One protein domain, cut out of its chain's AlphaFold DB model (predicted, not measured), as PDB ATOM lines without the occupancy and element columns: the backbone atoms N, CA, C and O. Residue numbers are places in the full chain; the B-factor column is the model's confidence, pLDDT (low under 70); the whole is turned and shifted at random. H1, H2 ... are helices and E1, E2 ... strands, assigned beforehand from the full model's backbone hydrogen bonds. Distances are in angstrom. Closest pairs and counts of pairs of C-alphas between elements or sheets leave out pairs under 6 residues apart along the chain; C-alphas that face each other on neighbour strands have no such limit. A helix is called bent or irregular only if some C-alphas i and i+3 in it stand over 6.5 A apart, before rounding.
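What this domain is: This is residues 264 to 302 and 325 to 368 of the 580 residues of the protein "BK_channel_a domain-containing protein" of Rhizophagus irregularis (strain DAOM 197198w) (UniProt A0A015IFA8). One strongly twisted, curled sheet of four strands makes a wall, with the helix H1 laid slantwise over E2 and the short helix H2 over E1 on the same face. The opposite face is bare of named elements, while the small helix H3 lies beyond one end of H1, and the cut end at residue 302 lies at the far end of the long axis from it. The printed part has 83 residues, with four named strands and three named helices in the order E1, H1, E2, E3, E4, H2, H3; the sheet runs E1, E4, E2, E3, all antiparallel, and the class is mixed, helices and strands. It is compact, with a radius of gyration of the C-alphas of 11.9 A, yet elongated in outline, spanning 43 by 23 by 19 A.

How they stand to each other: Start at E1, residues 264 to 268, an edge strand antiparallel to E4, residues 341 to 346; there N 265 and O 344 are 2.9 A apart, within hydrogen-bond range. Next comes H1, residues 278 to 289, on the sheet at a height over the sheet of 8.8 A. It lies over E2, residues 292 to 299, and runs slantwise to the strands, at 49 degrees to E2 on the local plane; the closest C-alphas, of Ala 282 and Leu 293, are 5.2 A apart. E1, H1 and E2 form a split strand-helix-strand unit, two strands running the same way with E4 between them, and its crossover is right-handed. E2 is antiparallel to E4, with N 297 and O 341 at 2.7 A, and to the other edge strand E3, residues 325 to 329, with N 328 and O 296 at 2.8 A. H2, residues 349 to 353, is on the same face as H1, over E1 at a height of 7.6 A; the closest C-alphas, of Thr 267 and Asp 353, are 6.0 A apart. H3, residues 364 to 367, is not on the sheet and only just touches H1, with 3 pairs of C-alphas within 8 A, made by H1's residues 287 to 289 alone; Leu 289 and Arg 364 have the closest C-alphas, 5.1 A apart. In H1 and H2 every O i to N i+4 pair is within hydrogen-bond range; H3 is too short for one.

Where its parts are: Find C-alpha 264 at (-66.405, -16.775, 38.630), where E1 begins its 13.7 A. H1 starts at C-alpha 278, (-83.306, -16.915, 43.713), and covers 15.8 A; E2 covers 21.5 A, E3 12.4 A and E4 15.0 A. H2 covers 6.2 A, and H3 covers 6.1 A, ending at C-alpha 367, (-72.532, -31.854, 26.589).

The domain as a whole: The two farthest C-alphas, of Arg 302 and Glu 366, are 43.6 A apart. Look for the cut between E2 and E3: residues 303 to 324 are not printed, and C-alphas 302 and 325 are 10.7 A apart. The link from E3 to E4, 11 residues, is long. The model's pLDDT is under 70 at residues 300 to 302 and 362 to 368.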
ATOM      1  N   ILE A 264     -65.277 -17.702  38.484       91.88
ATOM      2  CA  ILE A 264     -66.405 -16.775  38.630       91.88
ATOM      3  C   ILE A 264     -66.656 -16.055  37.304       91.88
ATOM      4  O   ILE A 264     -65.751 -15.428  36.757       91.88
ATOM      5  N   TYR A 265     -67.906 -16.079  36.852       90.62
ATOM      6  CA  TYR A 265     -68.387 -15.356  35.680       90.62
ATOM      7  C   TYR A 265     -69.607 -14.501  36.028       90.62
ATOM      8  O   TYR A 265     -70.319 -14.752  37.006       90.62
ATOM      9  N   THR A 266     -69.852 -13.491  35.202       91.31
ATOM     10  CA  THR A 266     -71.059 -12.662  35.237       91.31
ATOM     11  C   THR A 266     -71.886 -12.937  33.994       91.31
ATOM     12  O   THR A 266     -71.329 -12.974  32.901       91.31
ATOM     13  N   THR A 267     -73.194 -13.085  34.152       91.38
ATOM     14  CA  THR A 267     -74.129 -13.354  33.053       91.38
ATOM     15  C   THR A 267     -75.448 -12.638  33.311       91.38
ATOM     16  O   THR A 267     -75.797 -12.403  34.466       91.38
ATOM     17  N   THR A 268     -76.184 -12.274  32.269       92.44
ATOM     18  CA  THR A 268     -77.551 -11.760  32.429       92.44
ATOM     19  C   THR A 268     -78.487 -12.944  32.639       92.44
ATOM     20  O   THR A 268     -78.391 -13.939  31.922       92.44
ATOM     21  N   LEU A 269     -79.370 -12.883  33.634       92.62
ATOM     22  CA  LEU A 269     -80.373 -13.930  33.829       92.62
ATOM     23  C   LEU A 269     -81.405 -13.882  32.695       92.62
ATOM     24  O   LEU A 269     -81.804 -12.805  32.286       92.62
ATOM     25  N   SER A 270     -81.837 -15.038  32.191       93.06
ATOM     26  CA  SER A 270     -82.921 -15.123  31.199       93.06
ATOM     27  C   SER A 270     -84.265 -14.645  31.772       93.06
ATOM     28  O   SER A 270     -84.594 -14.933  32.929       93.06
ATOM     29  N   GLU A 271     -85.104 -14.036  30.924       91.75
ATOM     30  CA  GLU A 271     -86.499 -13.687  31.237       91.75
ATOM     31  C   GLU A 271     -87.329 -14.898  31.697       91.75
ATOM     32  O   GLU A 271     -88.288 -14.747  32.455       91.75
ATOM     33  N   TYR A 272     -86.930 -16.122  31.331       92.75
ATOM     34  CA  TYR A 272     -87.546 -17.364  31.817       92.75
ATOM     35  C   TYR A 272     -87.568 -17.470  33.354       92.75
ATOM     36  O   TYR A 272     -88.433 -18.135  33.942       92.75
ATOM     37  N   PHE A 273     -86.592 -16.851  34.021       93.69
ATOM     38  CA  PHE A 273     -86.486 -16.851  35.475       93.69
ATOM     39  C   PHE A 273     -87.323 -15.759  36.149       93.69
ATOM     40  O   PHE A 273     -87.406 -15.746  37.377       93.69
ATOM     41  N   SER A 274     -87.979 -14.889  35.376       94.06
ATOM     42  CA  SER A 274     -88.840 -13.837  35.912       94.06
ATOM     43  C   SER A 274     -89.960 -14.416  36.783       94.06
ATOM     44  O   SER A 274     -90.634 -15.382  36.418       94.06
ATOM     45  N   GLY A 275     -90.139 -13.843  37.972       93.75
ATOM     46  CA  GLY A 275     -91.130 -14.273  38.957       93.75
ATOM     47  C   GLY A 275     -90.731 -15.489  39.797       93.75
ATOM     48  O   GLY A 275     -91.497 -15.871  40.680       93.75
ATOM     49  N   ARG A 276     -89.555 -16.092  39.572       95.12
ATOM     50  CA  ARG A 276     -89.027 -17.190  40.401       95.12
ATOM     51  C   ARG A 276     -88.155 -16.659  41.530       95.12
ATOM     52  O   ARG A 276     -87.535 -15.602  41.409       95.12
ATOM     53  N   THR A 277     -88.064 -17.410  42.620       96.81
ATOM     54  CA  THR A 277     -87.141 -17.076  43.714       96.81
ATOM     55  C   THR A 277     -85.695 -17.392  43.334       96.81
ATOM     56  O   THR A 277     -85.430 -18.307  42.553       96.81
ATOM     57  N   PHE A 278     -84.734 -16.676  43.917       96.69
ATOM     58  CA  PHE A 278     -83.306 -16.915  43.713       96.69
ATOM     59  C   PHE A 278     -82.937 -18.378  43.974       96.69
ATOM     60  O   PHE A 278     -82.188 -18.966  43.198       96.69
ATOM     61  N   LEU A 279     -83.493 -18.983  45.031       96.25
ATOM     62  CA  LEU A 279     -83.233 -20.382  45.363       96.25
ATOM     63  C   LEU A 279     -83.731 -21.337  44.267       96.25
ATOM     64  O   LEU A 279     -83.004 -22.245  43.872       96.25
ATOM     65  N   GLU A 280     -84.937 -21.118  43.739       95.75
ATOM     66  CA  GLU A 280     -85.474 -21.915  42.628       95.75
ATOM     67  C   GLU A 280     -84.614 -21.783  41.370       95.75
ATOM     68  O   GLU A 280     -84.361 -22.777  40.687       95.75
ATOM     69  N   VAL A 281     -84.144 -20.570  41.069       95.75
ATOM     70  CA  VAL A 281     -83.250 -20.315  39.934       95.75
ATOM     71  C   VAL A 281     -81.911 -21.022  40.141       95.75
ATOM     72  O   VAL A 281     -81.451 -21.720  39.239       95.75
ATOM     73  N   ALA A 282     -81.316 -20.915  41.330       96.50
ATOM     74  CA  ALA A 282     -80.048 -21.558  41.659       96.50
ATOM     75  C   ALA A 282     -80.126 -23.088  41.539       96.50
ATOM     76  O   ALA A 282     -79.272 -23.690  40.888       96.50
ATOM     77  N   VAL A 283     -81.178 -23.711  42.087       95.50
ATOM     78  CA  VAL A 283     -81.430 -25.157  41.938       95.50
ATOM     79  C   VAL A 283     -81.582 -25.518  40.464       95.50
ATOM     80  O   VAL A 283     -80.956 -26.462  39.984       95.50
ATOM     81  N   ARG A 284     -82.368 -24.737  39.712       94.44
ATOM     82  CA  ARG A 284     -82.640 -25.047  38.310       94.44
ATOM     83  C   ARG A 284     -81.388 -24.975  37.445       94.44
ATOM     84  O   ARG A 284     -81.210 -25.872  36.629       94.44
ATOM     85  N   LEU A 285     -80.553 -23.951  37.629       94.38
ATOM     86  CA  LEU A 285     -79.284 -23.780  36.914       94.38
ATOM     87  C   LEU A 285     -78.271 -24.872  37.272       94.38
ATOM     88  O   LEU A 285     -77.560 -25.368  36.395       94.38
ATOM     89  N   TYR A 286     -78.235 -25.293  38.535       94.56
ATOM     90  CA  TYR A 286     -77.381 -26.399  38.951       94.56
ATOM     91  C   TYR A 286     -77.817 -27.720  38.306       94.56
ATOM     92  O   TYR A 286     -76.991 -28.455  37.760       94.56
ATOM     93  N   ASP A 287     -79.118 -28.008  38.297       92.19
ATOM     94  CA  ASP A 287     -79.647 -29.242  37.721       92.19
ATOM     95  C   ASP A 287     -79.500 -29.288  36.196       92.19
ATOM     96  O   ASP A 287     -79.109 -30.328  35.664       92.19
ATOM     97  N   SER A 288     -79.770 -28.176  35.499       89.94
ATOM     98  CA  SER A 288     -79.790 -28.134  34.031       89.94
ATOM     99  C   SER A 288     -78.443 -27.871  33.371       89.94
ATOM    100  O   SER A 288     -78.220 -28.385  32.274       89.94
ATOM    101  N   LEU A 289     -77.570 -27.081  34.005       89.00
ATOM    102  CA  LEU A 289     -76.297 -26.628  33.431       89.00
ATOM    103  C   LEU A 289     -75.080 -26.994  34.296       89.00
ATOM    104  O   LEU A 289     -73.950 -26.894  33.828       89.00
ATOM    105  N   GLY A 290     -75.276 -27.439  35.543       90.81
ATOM    106  CA  GLY A 290     -74.171 -27.691  36.477       90.81
ATOM    107  C   GLY A 290     -73.513 -26.412  37.005       90.81
ATOM    108  O   GLY A 290     -72.370 -26.458  37.452       90.81
ATOM    109  N   ILE A 291     -74.216 -25.280  36.937       93.81
ATOM    110  CA  ILE A 291     -73.714 -23.958  37.323       93.81
ATOM    111  C   ILE A 291     -74.138 -23.632  38.753       93.81
ATOM    112  O   ILE A 291     -75.282 -23.869  39.137       93.81
ATOM    113  N   VAL A 292     -73.241 -23.021  39.527       96.56
ATOM    114  CA  VAL A 292     -73.570 -22.516  40.866       96.56
ATOM    115  C   VAL A 292     -73.831 -21.014  40.796       96.56
ATOM    116  O   VAL A 292     -72.895 -20.221  40.720       96.56
ATOM    117  N   LEU A 293     -75.101 -20.612  40.848       96.94
ATOM    118  CA  LEU A 293     -75.493 -19.215  41.052       96.94
ATOM    119  C   LEU A 293     -75.328 -18.858  42.535       96.94
ATOM    120  O   LEU A 293     -75.958 -19.478  43.388       96.94
ATOM    121  N   PHE A 294     -74.492 -17.865  42.847       96.62
ATOM    122  CA  PHE A 294     -74.177 -17.513  44.241       96.62
ATOM    123  C   PHE A 294     -74.487 -16.059  44.611       96.62
ATOM    124  O   PHE A 294     -74.581 -15.742  45.798       96.62
ATOM    125  N   ALA A 295     -74.663 -15.170  43.633       96.62
ATOM    126  CA  ALA A 295     -75.081 -13.794  43.882       96.62
ATOM    127  C   ALA A 295     -75.849 -13.204  42.693       96.62
ATOM    128  O   ALA A 295     -75.788 -13.720  41.578       96.62
ATOM    129  N   ILE A 296     -76.551 -12.100  42.945       94.75
ATOM    130  CA  ILE A 296     -77.283 -11.322  41.941       94.75
ATOM    131  C   ILE A 296     -76.962  -9.831  42.099       94.75
ATOM    132  O   ILE A 296     -76.854  -9.318  43.214       94.75
ATOM    133  N   GLY A 297     -76.757  -9.142  40.984       92.81
ATOM    134  CA  GLY A 297     -76.493  -7.715  40.889       92.81
ATOM    135  C   GLY A 297     -77.754  -6.979  40.474       92.81
ATOM    136  O   GLY A 297     -78.227  -7.139  39.354       92.81
ATOM    137  N   ILE A 298     -78.278  -6.154  41.376       87.81
ATOM    138  CA  ILE A 298     -79.507  -5.388  41.162       87.81
ATOM    139  C   ILE A 298     -79.133  -3.929  40.913       87.81
ATOM    140  O   ILE A 298     -78.425  -3.358  41.749       87.81
ATOM    141  N   PRO A 299     -79.606  -3.288  39.832       79.50
ATOM    142  CA  PRO A 299     -79.379  -1.866  39.633       79.50
ATOM    143  C   PRO A 299     -79.943  -1.076  40.824       79.50
ATOM    144  O   PRO A 299     -81.115  -1.206  41.187       79.50
ATOM    145  N   LYS A 300     -79.124  -0.237  41.458       69.62
ATOM    146  CA  LYS A 300     -79.577   0.754  42.431       69.62
ATOM    147  C   LYS A 300     -80.477   1.729  41.683       69.62
ATOM    148  O   LYS A 300     -80.003   2.510  40.860       69.62
ATOM    149  N   GLN A 301     -81.774   1.718  41.986       55.56
ATOM    150  CA  GLN A 301     -82.655   2.803  41.562       55.56
ATOM    151  C   GLN A 301     -82.069   4.121  42.081       55.56
ATOM    152  O   GLN A 301     -81.786   4.245  43.275       55.56
ATOM    153  N   ARG A 302     -81.866   5.105  41.194       44.25
ATOM    154  CA  ARG A 302     -81.488   6.465  41.594       44.25
ATOM    155  C   ARG A 302     -82.578   6.998  42.522       44.25
ATOM    156  O   ARG A 302     -83.628   7.438  42.064       44.25
ATOM    157  N   TYR A 325     -74.718  -1.074  40.886       73.44
ATOM    158  CA  TYR A 325     -75.363  -2.329  41.290       73.44
ATOM    159  C   TYR A 325     -75.173  -2.581  42.784       73.44
ATOM    160  O   TYR A 325     -74.117  -2.329  43.366       73.44
ATOM    161  N   MET A 326     -76.226  -3.068  43.427       85.81
ATOM    162  CA  MET A 326     -76.156  -3.710  44.728       85.81
ATOM    163  C   MET A 326     -76.014  -5.210  44.488       85.81
ATOM    164  O   MET A 326     -76.908  -5.831  43.918       85.81
ATOM    165  N   VAL A 327     -74.887  -5.781  44.908       91.12
ATOM    166  CA  VAL A 327     -74.668  -7.228  44.840       91.12
ATOM    167  C   VAL A 327     -75.240  -7.862  46.099       91.12
ATOM    168  O   VAL A 327     -74.793  -7.566  47.208       91.12
ATOM    169  N   LEU A 328     -76.226  -8.734  45.925       93.00
ATOM    170  CA  LEU A 328     -76.779  -9.560  46.986       93.00
ATOM    171  C   LEU A 328     -76.205 -10.971  46.866       93.00
ATOM    172  O   LEU A 328     -76.386 -11.633  45.846       93.00
ATOM    173  N   ILE A 329     -75.513 -11.430  47.909       94.25
ATOM    174  CA  ILE A 329     -74.943 -12.780  47.973       94.25
ATOM    175  C   ILE A 329     -75.979 -13.714  48.599       94.25
ATOM    176  O   ILE A 329     -76.440 -13.458  49.709       94.25
ATOM    177  N   ASN A 330     -76.323 -14.786  47.885       95.06
ATOM    178  CA  ASN A 330     -77.312 -15.793  48.272       95.06
ATOM    179  C   ASN A 330     -78.648 -15.232  48.830       95.06
ATOM    180  O   ASN A 330     -79.050 -15.592  49.942       95.06
ATOM    181  N   PRO A 331     -79.353 -14.335  48.113       94.25
ATOM    182  CA  PRO A 331     -80.607 -13.773  48.602       94.25
ATOM    183  C   PRO A 331     -81.778 -14.737  48.360       94.25
ATOM    184  O   PRO A 331     -82.556 -14.535  47.437       94.25
ATOM    185  N   GLY A 332     -81.902 -15.784  49.182       89.00
ATOM    186  CA  GLY A 332     -82.821 -16.917  48.962       89.00
ATOM    187  C   GLY A 332     -84.243 -16.552  48.512       89.00
ATOM    188  O   GLY A 332     -84.715 -17.091  47.512       89.00
ATOM    189  N   ASP A 333     -84.883 -15.595  49.190       91.19
ATOM    190  CA  ASP A 333     -86.280 -15.202  48.935       91.19
ATOM    191  C   ASP A 333     -86.434 -14.103  47.867       91.19
ATOM    192  O   ASP A 333     -87.546 -13.658  47.571       91.19
ATOM    193  N   TYR A 334     -85.334 -13.617  47.285       94.19
ATOM    194  CA  TYR A 334     -85.397 -12.583  46.257       94.19
ATOM    195  C   TYR A 334     -86.088 -13.115  45.004       94.19
ATOM    196  O   TYR A 334     -85.693 -14.144  44.465       94.19
ATOM    197  N   THR A 335     -87.107 -12.405  44.527       95.50
ATOM    198  CA  THR A 335     -87.795 -12.744  43.278       95.50
ATOM    199  C   THR A 335     -87.077 -12.097  42.101       95.50
ATOM    200  O   THR A 335     -86.990 -10.872  42.031       95.50
ATOM    201  N   VAL A 336     -86.578 -12.932  41.194       93.38
ATOM    202  CA  VAL A 336     -85.841 -12.541  39.987       93.38
ATOM    203  C   VAL A 336     -86.789 -11.912  38.969       93.38
ATOM    204  O   VAL A 336     -87.932 -12.348  38.825       93.38
ATOM    205  N   LYS A 337     -86.326 -10.888  38.255       88.44
ATOM    206  CA  LYS A 337     -87.070 -10.170  37.212       88.44
ATOM    207  C   LYS A 337     -86.680 -10.600  35.803       88.44
ATOM    208  O   LYS A 337     -87.517 -10.476  34.914       88.44
ATOM    209  N   GLY A 338     -85.494 -11.178  35.626       74.19
ATOM    210  CA  GLY A 338     -85.034 -11.756  34.364       74.19
ATOM    211  C   GLY A 338     -84.165 -10.825  33.517       74.19
ATOM    212  O   GLY A 338     -83.971 -11.107  32.345       74.19
ATOM    213  N   ASP A 339     -83.661  -9.732  34.089       82.94
ATOM    214  CA  ASP A 339     -82.697  -8.809  33.468       82.94
ATOM    215  C   ASP A 339     -81.494  -8.517  34.383       82.94
ATOM    216  O   ASP A 339     -80.576  -7.774  34.029       82.94
ATOM    217  N   GLU A 340     -81.477  -9.107  35.580       90.88
ATOM    218  CA  GLU A 340     -80.420  -8.883  36.550       90.88
ATOM    219  C   GLU A 340     -79.121  -9.607  36.181       90.88
ATOM    220  O   GLU A 340     -79.098 -10.630  35.491       90.88
ATOM    221  N   ILE A 341     -78.015  -9.105  36.730       93.00
ATOM    222  CA  ILE A 341     -76.700  -9.722  36.564       93.00
ATOM    223  C   ILE A 341     -76.572 -10.883  37.554       93.00
ATOM    224  O   ILE A 341     -76.480 -10.673  38.761       93.00
ATOM    225  N   GLY A 342     -76.526 -12.115  37.067       94.19
ATOM    226  CA  GLY A 342     -76.154 -13.292  37.844       94.19
ATOM    227  C   GLY A 342     -74.638 -13.424  37.985       94.19
ATOM    228  O   GLY A 342     -73.893 -13.302  37.012       94.19
ATOM    229  N   PHE A 343     -74.174 -13.722  39.198       95.38
ATOM    230  CA  PHE A 343     -72.794 -14.126  39.465       95.38
ATOM    231  C   PHE A 343     -72.751 -15.634  39.667       95.38
ATOM    232  O   PHE A 343     -73.369 -16.172  40.596       95.38
ATOM    233  N   VAL A 344     -72.019 -16.310  38.791       95.50
ATOM    234  CA  VAL A 344     -72.030 -17.765  38.688       95.50
ATOM    235  C   VAL A 344     -70.630 -18.353  38.787       95.50
ATOM    236  O   VAL A 344     -69.654 -17.719  38.396       95.50
ATOM    237  N   ILE A 345     -70.532 -19.575  39.303       95.31
ATOM    238  CA  ILE A 345     -69.334 -20.410  39.208       95.31
ATOM    239  C   ILE A 345     -69.596 -21.474  38.144       95.31
ATOM    240  O   ILE A 345     -70.576 -22.219  38.240       95.31
ATOM    241  N   ALA A 346     -68.724 -21.522  37.142       91.31
ATOM    242  CA  ALA A 346     -68.788 -22.469  36.034       91.31
ATOM    243  C   ALA A 346     -67.376 -22.870  35.584       91.31
ATOM    244  O   ALA A 346     -66.396 -22.197  35.907       91.31
ATOM    245  N   SER A 347     -67.260 -23.946  34.804       85.69
ATOM    246  CA  SER A 347     -65.968 -24.391  34.264       85.69
ATOM    247  C   SER A 347     -65.499 -23.567  33.060       85.69
ATOM    248  O   SER A 347     -64.305 -23.491  32.797       85.69
ATOM    249  N   HIS A 348     -66.422 -22.934  32.326       80.94
ATOM    250  CA  HIS A 348     -66.128 -22.135  31.132       80.94
ATOM    251  C   HIS A 348     -67.098 -20.962  30.987       80.94
ATOM    252  O   HIS A 348     -68.259 -21.067  31.392       80.94
ATOM    253  N   SER A 349     -66.645 -19.883  30.339       82.56
ATOM    254  CA  SER A 349     -67.480 -18.709  30.059       82.56
ATOM    255  C   SER A 349     -68.696 -19.052  29.196       82.56
ATOM    256  O   SER A 349     -69.788 -18.588  29.488       82.56
ATOM    257  N   SER A 350     -68.549 -19.943  28.209       83.12
ATOM    258  CA  SER A 350     -69.647 -20.353  27.319       83.12
ATOM    259  C   SER A 350     -70.821 -20.989  28.066       83.12
ATOM    260  O   SER A 350     -71.972 -20.765  27.714       83.12
ATOM    261  N   ILE A 351     -70.539 -21.744  29.129       86.00
ATOM    262  CA  ILE A 351     -71.575 -22.342  29.979       86.00
ATOM    263  C   ILE A 351     -72.278 -21.249  30.797       86.00
ATOM    264  O   ILE A 351     -73.487 -21.307  30.997       86.00
ATOM    265  N   ALA A 352     -71.545 -20.227  31.249       87.75
ATOM    266  CA  ALA A 352     -72.148 -19.070  31.909       87.75
ATOM    267  C   ALA A 352     -73.009 -18.232  30.942       87.75
ATOM    268  O   ALA A 352     -74.057 -17.725  31.347       87.75
ATOM    269  N   ASP A 353     -72.616 -18.127  29.670       87.50
ATOM    270  CA  ASP A 353     -73.373 -17.415  28.633       87.50
ATOM    271  C   ASP A 353     -74.726 -18.097  28.343       87.50
ATOM    272  O   ASP A 353     -75.728 -17.408  28.124       87.50
ATOM    273  N   ASP A 354     -74.803 -19.432  28.443       89.12
ATOM    274  CA  ASP A 354     -76.044 -20.211  28.262       89.12
ATOM    275  C   ASP A 354     -77.149 -19.820  29.276       89.12
ATOM    276  O   ASP A 354     -78.336 -20.014  29.009       89.12
ATOM    277  N   VAL A 355     -76.801 -19.214  30.420       90.69
ATOM    278  CA  VAL A 355     -77.779 -18.723  31.414       90.69
ATOM    279  C   VAL A 355     -78.677 -17.624  30.834       90.69
ATOM    280  O   VAL A 355     -79.871 -17.581  31.145       90.69
ATOM    281  N   SER A 356     -78.121 -16.774  29.970       90.06
ATOM    282  CA  SER A 356     -78.837 -15.647  29.358       90.06
ATOM    283  C   SER A 356     -79.855 -16.078  28.303       90.06
ATOM    284  O   SER A 356     -80.866 -15.411  28.112       90.06
ATOM    285  N   SER A 357     -79.628 -17.229  27.666       89.12
ATOM    286  CA  SER A 357     -80.485 -17.797  26.616       89.12
ATOM    287  C   SER A 357     -81.287 -19.012  27.094       89.12
ATOM    288  O   SER A 357     -81.799 -19.798  26.299       89.12
ATOM    289  N   TYR A 358     -81.397 -19.198  28.410       89.38
ATOM    290  CA  TYR A 358     -82.032 -20.375  28.982       89.38
ATOM    291  C   TYR A 358     -83.562 -20.372  28.805       89.38
ATOM    292  O   TYR A 358     -84.241 -19.460  29.274       89.38
ATOM    293  N   GLU A 359     -84.110 -21.444  28.219       86.69
ATOM    294  CA  GLU A 359     -85.551 -21.602  27.922       86.69
ATOM    295  C   GLU A 359     -86.212 -22.822  28.612       86.69
ATOM    296  O   GLU A 359     -87.318 -23.231  28.265       86.69
ATOM    297  N   GLY A 360     -85.561 -23.442  29.608       78.38
ATOM    298  CA  GLY A 360     -86.176 -24.516  30.412       78.38
ATOM    299  C   GLY A 360     -85.809 -25.964  30.043       78.38
ATOM    300  O   GLY A 360     -86.320 -26.889  30.680       78.38
ATOM    301  N   GLY A 361     -84.904 -26.198  29.089       73.81
ATOM    302  CA  GLY A 361     -84.401 -27.539  28.734       73.81
ATOM    303  C   GLY A 361     -83.371 -28.118  29.721       73.81
ATOM    304  O   GLY A 361     -82.740 -27.383  30.478       73.81
ATOM    305  N   ASN A 362     -83.185 -29.446  29.729       69.69
ATOM    306  CA  ASN A 362     -82.133 -30.108  30.512       69.69
ATOM    307  C   ASN A 362     -80.921 -30.401  29.610       69.69
ATOM    308  O   ASN A 362     -80.909 -31.401  28.901       69.69
ATOM    309  N   GLN A 363     -79.932 -29.503  29.601       66.94
ATOM    310  CA  GLN A 363     -78.803 -29.545  28.655       66.94
ATOM    311  C   GLN A 363     -77.556 -30.252  29.226       66.94
ATOM    312  O   GLN A 363     -76.565 -30.451  28.523       66.94
ATOM    313  N   ARG A 364     -77.609 -30.687  30.494       65.50
ATOM    314  CA  ARG A 364     -76.476 -31.259  31.238       65.50
ATOM    315  C   ARG A 364     -75.898 -32.536  30.619       65.50
ATOM    316  O   ARG A 364     -74.680 -32.695  30.563       65.50
ATOM    317  N   ASN A 365     -76.757 -33.438  30.141       51.00
ATOM    318  CA  ASN A 365     -76.342 -34.773  29.688       51.00
ATOM    319  C   ASN A 365     -75.825 -34.801  28.241       51.00
ATOM    320  O   ASN A 365     -75.037 -35.678  27.899       51.00
ATOM    321  N   GLU A 366     -76.221 -33.849  27.395       51.19
ATOM    322  CA  GLU A 366     -75.812 -33.824  25.983       51.19
ATOM    323  C   GLU A 366     -74.364 -33.331  25.794       51.19
ATOM    324  O   GLU A 366     -73.726 -33.662  24.794       51.19
ATOM    325  N   ARG A 367     -73.808 -32.579  26.761       52.16
ATOM    326  CA  ARG A 367     -72.532 -31.854  26.589       52.16
ATOM    327  C   ARG A 367     -71.370 -32.280  27.482       52.16
ATOM    328  O   ARG A 367     -70.236 -31.962  27.131       52.16
ATOM    329  N   GLN A 368     -71.568 -33.076  28.541       48.62
ATOM    330  CA  GLN A 368     -70.426 -33.709  29.235       48.62
ATOM    331  C   GLN A 368     -69.577 -34.590  28.289       48.62
ATOM    332  O   GLN A 368     -68.406 -34.830  28.564       48.62
TER     333      GLN A 368